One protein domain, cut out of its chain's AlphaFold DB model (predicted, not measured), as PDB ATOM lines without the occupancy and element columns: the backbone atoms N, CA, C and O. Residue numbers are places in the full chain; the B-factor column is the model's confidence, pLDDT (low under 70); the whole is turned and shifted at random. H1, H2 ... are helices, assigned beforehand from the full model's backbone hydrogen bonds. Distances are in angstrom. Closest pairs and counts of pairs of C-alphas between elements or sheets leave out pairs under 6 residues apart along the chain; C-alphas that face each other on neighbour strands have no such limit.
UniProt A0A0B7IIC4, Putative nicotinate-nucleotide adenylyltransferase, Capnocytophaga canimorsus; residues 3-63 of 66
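AT A GLANCE: This is residues 3 to 63 of the 66 residues of the protein "Putative nicotinate-nucleotide adenylyltransferase" of Capnocytophaga canimorsus (UniProt A0A0B7IIC4). With little regular structure, the printed part is a stretched chain with a wide open loop at one end, where the short H1 lies, and two longer helices, H2 and H3, at the other. The stretch of residues 18 to 33 leads from H1 to H2. The 61 printed residues hold three named helices, H1, H2, H3 in order, and no named strand; the class is all helix, with only 23 residues in named elements. The whole is extended, radius of gyration of the C-alphas 16.3 A, spanning 44 by 23 by 19 A.

IN THESE COORDINATES: H1, residues 14 to 17, begins at C-alpha (-4.603, -28.682, 3.178). H2, residues 34 to 42, is 12.4 A long. H3, residues 53 to 62, is 14.7 A long and ends at C-alpha (-23.340, -35.493, -33.777).

HOW THE PARTS SIT: The three helices are apart from one another. In H2 and H3 every O i to N i+4 pair is within hydrogen-bond range; H1 is too short for such a pair.

THE WHOLE: The farthest C-alphas, of Pro 20 and Lys 44, are 45.0 A apart. The printed part has no cut. The link H1 to H2 is long. Residues 8 to 15 stand free. Residues 9, 10 and 63 have pLDDT under 70.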
ATOM      1  N   ILE A   3      -3.619 -32.424 -11.423       84.88
ATOM      2  CA  ILE A   3      -4.681 -31.430 -11.264       84.88
ATOM      3  C   ILE A   3      -4.268 -30.161 -11.999       84.88
ATOM      4  O   ILE A   3      -3.210 -29.591 -11.730       84.88
ATOM      5  N   TYR A   4      -5.109 -29.751 -12.944       84.62
ATOM      6  CA  TYR A   4      -4.937 -28.527 -13.714       84.62
ATOM      7  C   TYR A   4      -5.381 -27.307 -12.886       84.62
ATOM      8  O   TYR A   4      -6.439 -27.369 -12.250       84.62
ATOM      9  N   PRO A   5      -4.598 -26.214 -12.865       82.38
ATOM     10  CA  PRO A   5      -4.904 -25.033 -12.069       82.38
ATOM     11  C   PRO A   5      -6.141 -24.307 -12.612       82.38
ATOM     12  O   PRO A   5      -6.281 -24.093 -13.814       82.38
ATOM     13  N   ARG A   6      -7.033 -23.895 -11.709       82.44
ATOM     14  CA  ARG A   6      -8.212 -23.082 -12.020       82.44
ATOM     15  C   ARG A   6      -8.291 -21.924 -11.036       82.44
ATOM     16  O   ARG A   6      -8.141 -22.140  -9.839       82.44
ATOM     17  N   ILE A   7      -8.555 -20.716 -11.534       75.19
ATOM     18  CA  ILE A   7      -8.891 -19.576 -10.678       75.19
ATOM     19  C   ILE A   7     -10.314 -19.825 -10.179       75.19
ATOM     20  O   ILE A   7     -11.275 -19.794 -10.948       75.19
ATOM     21  N   SER A   8     -10.438 -20.178  -8.908       71.88
ATOM     22  CA  SER A   8     -11.714 -20.338  -8.221       71.88
ATOM     23  C   SER A   8     -11.636 -19.632  -6.881       71.88
ATOM     24  O   SER A   8     -10.599 -19.684  -6.232       71.88
ATOM     25  N   GLU A   9     -12.739 -19.034  -6.442       68.75
ATOM     26  CA  GLU A   9     -12.811 -18.304  -5.168       68.75
ATOM     27  C   GLU A   9     -12.699 -19.213  -3.924       68.75
ATOM     28  O   GLU A   9     -12.601 -18.727  -2.803       68.75
ATOM     29  N   GLY A  10     -12.706 -20.540  -4.100       69.94
ATOM     30  CA  GLY A  10     -12.597 -21.510  -3.012       69.94
ATOM     31  C   GLY A  10     -11.152 -21.863  -2.654       69.94
ATOM     32  O   GLY A  10     -10.348 -22.180  -3.530       69.94
ATOM     33  N   ASN A  11     -10.849 -21.895  -1.353       77.00
ATOM     34  CA  ASN A  11      -9.593 -22.441  -0.841       77.00
ATOM     35  C   ASN A  11      -9.568 -23.968  -0.990       77.00
ATOM     36  O   ASN A  11     -10.539 -24.650  -0.660       77.00
ATOM     37  N   VAL A  12      -8.439 -24.511  -1.450       79.44
ATOM     38  CA  VAL A  12      -8.204 -25.960  -1.474       79.44
ATOM     39  C   VAL A  12      -7.816 -26.408  -0.059       79.44
ATOM     40  O   VAL A  12      -6.847 -25.875   0.476       79.44
ATOM     41  N   PRO A  13      -8.525 -27.372   0.561       83.25
ATOM     42  CA  PRO A  13      -8.155 -27.878   1.881       83.25
ATOM     43  C   PRO A  13      -6.737 -28.472   1.914       83.25
ATOM     44  O   PRO A  13      -6.344 -29.193   0.993       83.25
ATOM     45  N   ASP A  14      -6.009 -28.260   3.014       80.38
ATOM     46  CA  ASP A  14      -4.603 -28.682   3.178       80.38
ATOM     47  C   ASP A  14      -4.377 -30.187   2.972       80.38
ATOM     48  O   ASP A  14      -3.336 -30.618   2.468       80.38
ATOM     49  N   ILE A  15      -5.387 -31.000   3.297       82.25
ATOM     50  CA  ILE A  15      -5.381 -32.455   3.084       82.25
ATOM     51  C   ILE A  15      -5.192 -32.844   1.611       82.25
ATOM     52  O   ILE A  15      -4.644 -33.908   1.329       82.25
ATOM     53  N   PHE A  16      -5.616 -31.995   0.670       81.44
ATOM     54  CA  PHE A  16      -5.457 -32.232  -0.766       81.44
ATOM     55  C   PHE A  16      -4.168 -31.625  -1.318       81.44
ATOM     56  O   PHE A  16      -3.639 -32.138  -2.303       81.44
ATOM     57  N   LEU A  17      -3.638 -30.579  -0.675       79.56
ATOM     58  CA  LEU A  17      -2.354 -29.973  -1.036       79.56
ATOM     59  C   LEU A  17      -1.182 -30.925  -0.756       79.56
ATOM     60  O   LEU A  17      -0.269 -31.028  -1.572       79.56
ATOM     61  N   ASN A  18      -1.246 -31.669   0.352       82.06
ATOM     62  CA  ASN A  18      -0.154 -32.538   0.811       82.06
ATOM     63  C   ASN A  18      -0.317 -34.021   0.432       82.06
ATOM     64  O   ASN A  18       0.446 -34.871   0.895       82.06
ATOM     65  N   HIS A  19      -1.312 -34.372  -0.386       86.06
ATOM     66  CA  HIS A  19      -1.580 -35.771  -0.698       86.06
ATOM     67  C   HIS A  19      -0.554 -36.330  -1.709       86.06
ATOM     68  O   HIS A  19      -0.450 -35.808  -2.820       86.06
ATOM     69  N   PRO A  20       0.137 -37.453  -1.425       85.50
ATOM     70  CA  PRO A  20       1.259 -37.946  -2.243       85.50
ATOM     71  C   PRO A  20       0.870 -38.340  -3.679       85.50
ATOM     72  O   PRO A  20       1.695 -38.307  -4.592       85.50
ATOM     73  N   ASN A  21      -0.402 -38.689  -3.901       89.94
ATOM     74  CA  ASN A  21      -0.921 -39.033  -5.231       89.94
ATOM     75  C   ASN A  21      -1.493 -37.837  -6.012       89.94
ATOM     76  O   ASN A  21      -1.897 -38.016  -7.169       89.94
ATOM     77  N   ILE A  22      -1.549 -36.649  -5.404       87.56
ATOM     78  CA  ILE A  22      -2.048 -35.423  -6.027       87.56
ATOM     79  C   ILE A  22      -0.854 -34.573  -6.457       87.56
ATOM     80  O   ILE A  22       0.034 -34.275  -5.668       87.56
ATOM     81  N   LYS A  23      -0.822 -34.193  -7.736       86.88
ATOM     82  CA  LYS A  23       0.213 -33.319  -8.293       86.88
ATOM     83  C   LYS A  23      -0.451 -32.147  -8.999       86.88
ATOM     84  O   LYS A  23      -1.037 -32.323 -10.067       86.88
ATOM     85  N   PHE A  24      -0.359 -30.963  -8.404       86.00
ATOM     86  CA  PHE A  24      -0.738 -29.717  -9.065       86.00
ATOM     87  C   PHE A  24       0.328 -29.369 -10.103       86.00
ATOM     88  O   PHE A  24       1.520 -29.375  -9.795       86.00
ATOM     89  N   ILE A  25      -0.089 -29.116 -11.341       86.81
ATOM     90  CA  ILE A  25       0.832 -28.737 -12.418       86.81
ATOM     91  C   ILE A  25       0.821 -27.227 -12.622       86.81
ATOM     92  O   ILE A  25      -0.214 -26.579 -12.492       86.81
ATOM     93  N   GLN A  26       1.970 -26.671 -12.995       83.94
ATOM     94  CA  GLN A  26       2.031 -25.313 -13.519       83.94
ATOM     95  C   GLN A  26       1.647 -25.368 -14.996       83.94
ATOM     96  O   GLN A  26       2.423 -25.818 -15.835       83.94
ATOM     97  N   ALA A  27       0.416 -24.972 -15.295       85.75
ATOM     98  CA  ALA A  27      -0.108 -24.900 -16.648       85.75
ATOM     99  C   ALA A  27      -0.740 -23.519 -16.871       85.75
ATOM    100  O   ALA A  27      -1.216 -22.914 -15.905       85.75
ATOM    101  N   PRO A  28      -0.750 -23.005 -18.114       83.81
ATOM    102  CA  PRO A  28      -1.416 -21.745 -18.425       83.81
ATOM    103  C   PRO A  28      -2.894 -21.861 -18.072       83.81
ATOM    104  O   PRO A  28      -3.513 -22.852 -18.446       83.81
ATOM    105  N   ILE A  29      -3.448 -20.876 -17.370       82.25
ATOM    106  CA  ILE A  29      -4.869 -20.838 -17.009       82.25
ATOM    107  C   ILE A  29      -5.674 -20.380 -18.224       82.25
ATOM    108  O   ILE A  29      -5.359 -19.359 -18.831       82.25
ATOM    109  N   ILE A  30      -6.719 -21.130 -18.563       80.88
ATOM    110  CA  ILE A  30      -7.632 -20.795 -19.656       80.88
ATOM    111  C   ILE A  30      -8.992 -20.428 -19.057       80.88
ATOM    112  O   ILE A  30      -9.668 -21.267 -18.461       80.88
ATOM    113  N   GLU A  31      -9.426 -19.185 -19.262       78.56
ATOM    114  CA  GLU A  31     -10.761 -18.701 -18.882       78.56
ATOM    115  C   GLU A  31     -11.815 -19.050 -19.944       78.56
ATOM    116  O   GLU A  31     -12.592 -18.218 -20.403       78.56
ATOM    117  N   LEU A  32     -11.846 -20.316 -20.357       82.25
ATOM    118  CA  LEU A  32     -12.831 -20.831 -21.298       82.25
ATOM    119  C   LEU A  32     -13.655 -21.906 -20.602       82.25
ATOM    120  O   LEU A  32     -13.125 -22.904 -20.116       82.25
ATOM    121  N   SER A  33     -14.971 -21.707 -20.549       85.00
ATOM    122  CA  SER A  33     -15.880 -22.670 -19.933       85.00
ATOM    123  C   SER A  33     -16.707 -23.407 -20.978       85.00
ATOM    124  O   SER A  33     -17.104 -22.853 -22.002       85.00
ATOM    125  N   ALA A  34     -17.040 -24.665 -20.686       86.88
ATOM    126  CA  ALA A  34     -17.950 -25.435 -21.528       86.88
ATOM    127  C   ALA A  34     -19.342 -24.780 -21.618       86.88
ATOM    128  O   ALA A  34     -20.018 -24.906 -22.633       86.88
ATOM    129  N   THR A  35     -19.768 -24.061 -20.572       88.19
ATOM    130  CA  THR A  35     -21.025 -23.297 -20.572       88.19
ATOM    131  C   THR A  35     -20.989 -22.166 -21.589       88.19
ATOM    132  O   THR A  35     -21.919 -22.053 -22.381       88.19
ATOM    133  N   PHE A  36     -19.901 -21.393 -21.610       90.31
ATOM    134  CA  PHE A  36     -19.695 -20.331 -22.591       90.31
ATOM    135  C   PHE A  36     -19.724 -20.885 -24.021       90.31
ATOM    136  O   PHE A  36     -20.529 -20.442 -24.830       90.31
ATOM    137  N   ILE A  37     -18.944 -21.937 -24.302       90.31
ATOM    138  CA  ILE A  37     -18.902 -22.560 -25.635       90.31
ATOM    139  C   ILE A  37     -20.289 -23.023 -26.105       90.31
ATOM    140  O   ILE A  37     -20.671 -22.742 -27.236       90.31
ATOM    141  N   ARG A  38     -21.070 -23.703 -25.254       89.62
ATOM    142  CA  ARG A  38     -22.421 -24.161 -25.627       89.62
ATOM    143  C   ARG A  38     -23.376 -23.004 -25.921       89.62
ATOM    144  O   ARG A  38     -24.182 -23.111 -26.840       89.62
ATOM    145  N   GLN A  39     -23.295 -21.925 -25.143       90.19
ATOM    146  CA  GLN A  39     -24.130 -20.743 -25.343       90.19
ATOM    147  C   GLN A  39     -23.798 -20.060 -26.674       90.19
ATOM    148  O   GLN A  39     -24.696 -19.785 -27.462       90.19
ATOM    149  N   GLU A  40     -22.514 -19.877 -26.967       91.25
ATOM    150  CA  GLU A  40     -22.046 -19.277 -28.218       91.25
ATOM    151  C   GLU A  40     -22.432 -20.113 -29.453       91.25
ATOM    152  O   GLU A  40     -22.846 -19.554 -30.470       91.25
ATOM    153  N   ILE A  41     -22.370 -21.453 -29.359       88.25
ATOM    154  CA  ILE A  41     -22.856 -22.358 -30.418       88.25
ATOM    155  C   ILE A  41     -24.355 -22.136 -30.659       88.25
ATOM    156  O   ILE A  41     -24.773 -21.958 -31.804       88.25
ATOM    157  N   LYS A  42     -25.155 -22.072 -29.586       87.62
ATOM    158  CA  LYS A  42     -26.602 -21.816 -29.661       87.62
ATOM    159  C   LYS A  42     -26.921 -20.441 -30.259       87.62
ATOM    160  O   LYS A  42     -27.890 -20.294 -31.000       87.62
ATOM    161  N   GLU A  43     -26.091 -19.442 -29.973       92.31
ATOM    162  CA  GLU A  43     -26.170 -18.093 -30.549       92.31
ATOM    163  C   GLU A  43     -25.631 -18.004 -31.988       92.31
ATOM    164  O   GLU A  43     -25.632 -16.925 -32.580       92.31
ATOM    165  N   LYS A  44     -25.195 -19.126 -32.583       87.56
ATOM    166  CA  LYS A  44     -24.601 -19.207 -33.930       87.56
ATOM    167  C   LYS A  44     -23.350 -18.334 -34.098       87.56
ATOM    168  O   LYS A  44     -23.040 -17.888 -35.205       87.56
ATOM    169  N   ARG A  45     -22.610 -18.100 -33.010       88.94
ATOM    170  CA  ARG A  45     -21.326 -17.388 -33.026       88.94
ATOM    171  C   ARG A  45     -20.193 -18.338 -33.414       88.94
ATOM    172  O   ARG A  45     -20.243 -19.545 -33.183       88.94
ATOM    173  N   ASN A  46     -19.145 -17.796 -34.035       87.06
ATOM    174  CA  ASN A  46     -18.020 -18.603 -34.497       87.06
ATOM    175  C   ASN A  46     -17.054 -18.940 -33.348       87.06
ATOM    176  O   ASN A  46     -16.143 -18.170 -33.052       87.06
ATOM    177  N   VAL A  47     -17.222 -20.120 -32.750       89.00
ATOM    178  CA  VAL A  47     -16.347 -20.647 -31.683       89.00
ATOM    179  C   VAL A  47     -15.203 -21.534 -32.183       89.00
ATOM    180  O   VAL A  47     -14.409 -22.010 -31.375       89.00
ATOM    181  N   LYS A  48     -15.078 -21.760 -33.500       87.12
ATOM    182  CA  LYS A  48     -14.021 -22.605 -34.089       87.12
ATOM    183  C   LYS A  48     -12.596 -22.257 -33.624       87.12
ATOM    184  O   LYS A  48     -11.866 -23.196 -33.335       87.12
ATOM    185  N   PRO A  49     -12.175 -20.978 -33.495       89.69
ATOM    186  CA  PRO A  49     -10.816 -20.669 -33.036       89.69
ATOM    187  C   PRO A  49     -10.576 -20.986 -31.552       89.69
ATOM    188  O   PRO A  49      -9.429 -21.025 -31.119       89.69
ATOM    189  N   LEU A  50     -11.637 -21.207 -30.768       87.69
ATOM    190  CA  LEU A  50     -11.553 -21.510 -29.337       87.69
ATOM    191  C   LEU A  50     -11.440 -23.014 -29.059       87.69
ATOM    192  O   LEU A  50     -11.250 -23.414 -27.911       87.69
ATOM    193  N   LEU A  51     -11.594 -23.853 -30.086       88.06
ATOM    194  CA  LEU A  51     -11.671 -25.300 -29.957       88.06
ATOM    195  C   LEU A  51     -10.660 -25.979 -30.891       88.06
ATOM    196  O   LEU A  51     -10.482 -25.548 -32.029       88.06
ATOM    197  N   PRO A  52     -10.029 -27.085 -30.462       90.44
ATOM    198  CA  PRO A  52      -9.242 -27.912 -31.364       90.44
ATOM    199  C   PRO A  52     -10.085 -28.439 -32.531       90.44
ATOM    200  O   PRO A  52     -11.272 -28.727 -32.375       90.44
ATOM    201  N   GLU A  53      -9.447 -28.657 -33.681       89.06
ATOM    202  CA  GLU A  53     -10.128 -29.047 -34.921       89.06
ATOM    203  C   GLU A  53     -11.024 -30.290 -34.760       89.06
ATOM    204  O   GLU A  53     -12.197 -30.304 -35.125       89.06
ATOM    205  N   LYS A  54     -10.494 -31.323 -34.104       89.69
ATOM    206  CA  LYS A  54     -11.219 -32.577 -33.863       89.69
ATOM    207  C   LYS A  54     -12.494 -32.388 -33.035       89.69
ATOM    208  O   LYS A  54     -13.435 -33.161 -33.177       89.69
ATOM    209  N   VAL A  55     -12.530 -31.378 -32.164       87.69
ATOM    210  CA  VAL A  55     -13.680 -31.118 -31.290       87.69
ATOM    211  C   VAL A  55     -14.834 -30.527 -32.088       87.69
ATOM    212  O   VAL A  55     -15.970 -30.958 -31.904       87.69
ATOM    213  N   TRP A  56     -14.574 -29.587 -33.003       83.69
ATOM    214  CA  TRP A  56     -15.658 -29.048 -33.830       83.69
ATOM    215  C   TRP A  56     -16.171 -30.086 -34.831       83.69
ATOM    216  O   TRP A  56     -17.377 -30.153 -35.035       83.69
ATOM    217  N   GLN A  57     -15.294 -30.934 -35.386       86.00
ATOM    218  CA  GLN A  57     -15.708 -32.040 -36.261       86.00
ATOM    219  C   GLN A  57     -16.676 -32.980 -35.536       86.00
ATOM    220  O   GLN A  57     -17.710 -33.351 -36.083       86.00
ATOM    221  N   TYR A  58     -16.377 -33.310 -34.278       87.50
ATOM    222  CA  TYR A  58     -17.255 -34.124 -33.442       87.50
ATOM    223  C   TYR A  58     -18.616 -33.457 -33.179       87.50
ATOM    224  O   TYR A  58     -19.653 -34.113 -33.263       87.50
ATOM    225  N   ILE A  59     -18.629 -32.152 -32.880       83.94
ATOM    226  CA  ILE A  59     -19.869 -31.396 -32.634       83.94
ATOM    227  C   ILE A  59     -20.759 -31.385 -33.886       83.94
ATOM    228  O   ILE A  59     -21.957 -31.643 -33.778       83.94
ATOM    229  N   ASP A  60     -20.166 -31.146 -35.059       79.94
ATOM    230  CA  ASP A  60     -20.860 -31.097 -36.353       79.94
ATOM    231  C   ASP A  60     -21.430 -32.472 -36.748       79.94
ATOM    232  O   ASP A  60     -22.581 -32.584 -37.163       79.94
ATOM    233  N   GLN A  61     -20.664 -33.546 -36.525       81.38
ATOM    234  CA  GLN A  61     -21.080 -34.919 -36.833       81.38
ATOM    235  C   GLN A  61     -22.241 -35.423 -35.969       81.38
ATOM    236  O   GLN A  61     -23.048 -36.221 -36.442       81.38
ATOM    237  N   MET A  62     -22.319 -35.000 -34.706       74.94
ATOM    238  CA  MET A  62     -23.340 -35.493 -33.777       74.94
ATOM    239  C   MET A  62     -24.554 -34.567 -33.629       74.94
ATOM    240  O   MET A  62     -25.508 -34.927 -32.940       74.94
ATOM    241  N   GLY A  63     -24.541 -33.376 -34.238       65.31
ATOM    242  CA  GLY A  63     -25.624 -32.393 -34.114       65.31
ATOM    243  C   GLY A  63     -25.843 -31.884 -32.683       65.31
ATOM    244  O   GLY A  63     -26.911 -31.367 -32.356       65.31
TER     245      GLY A  63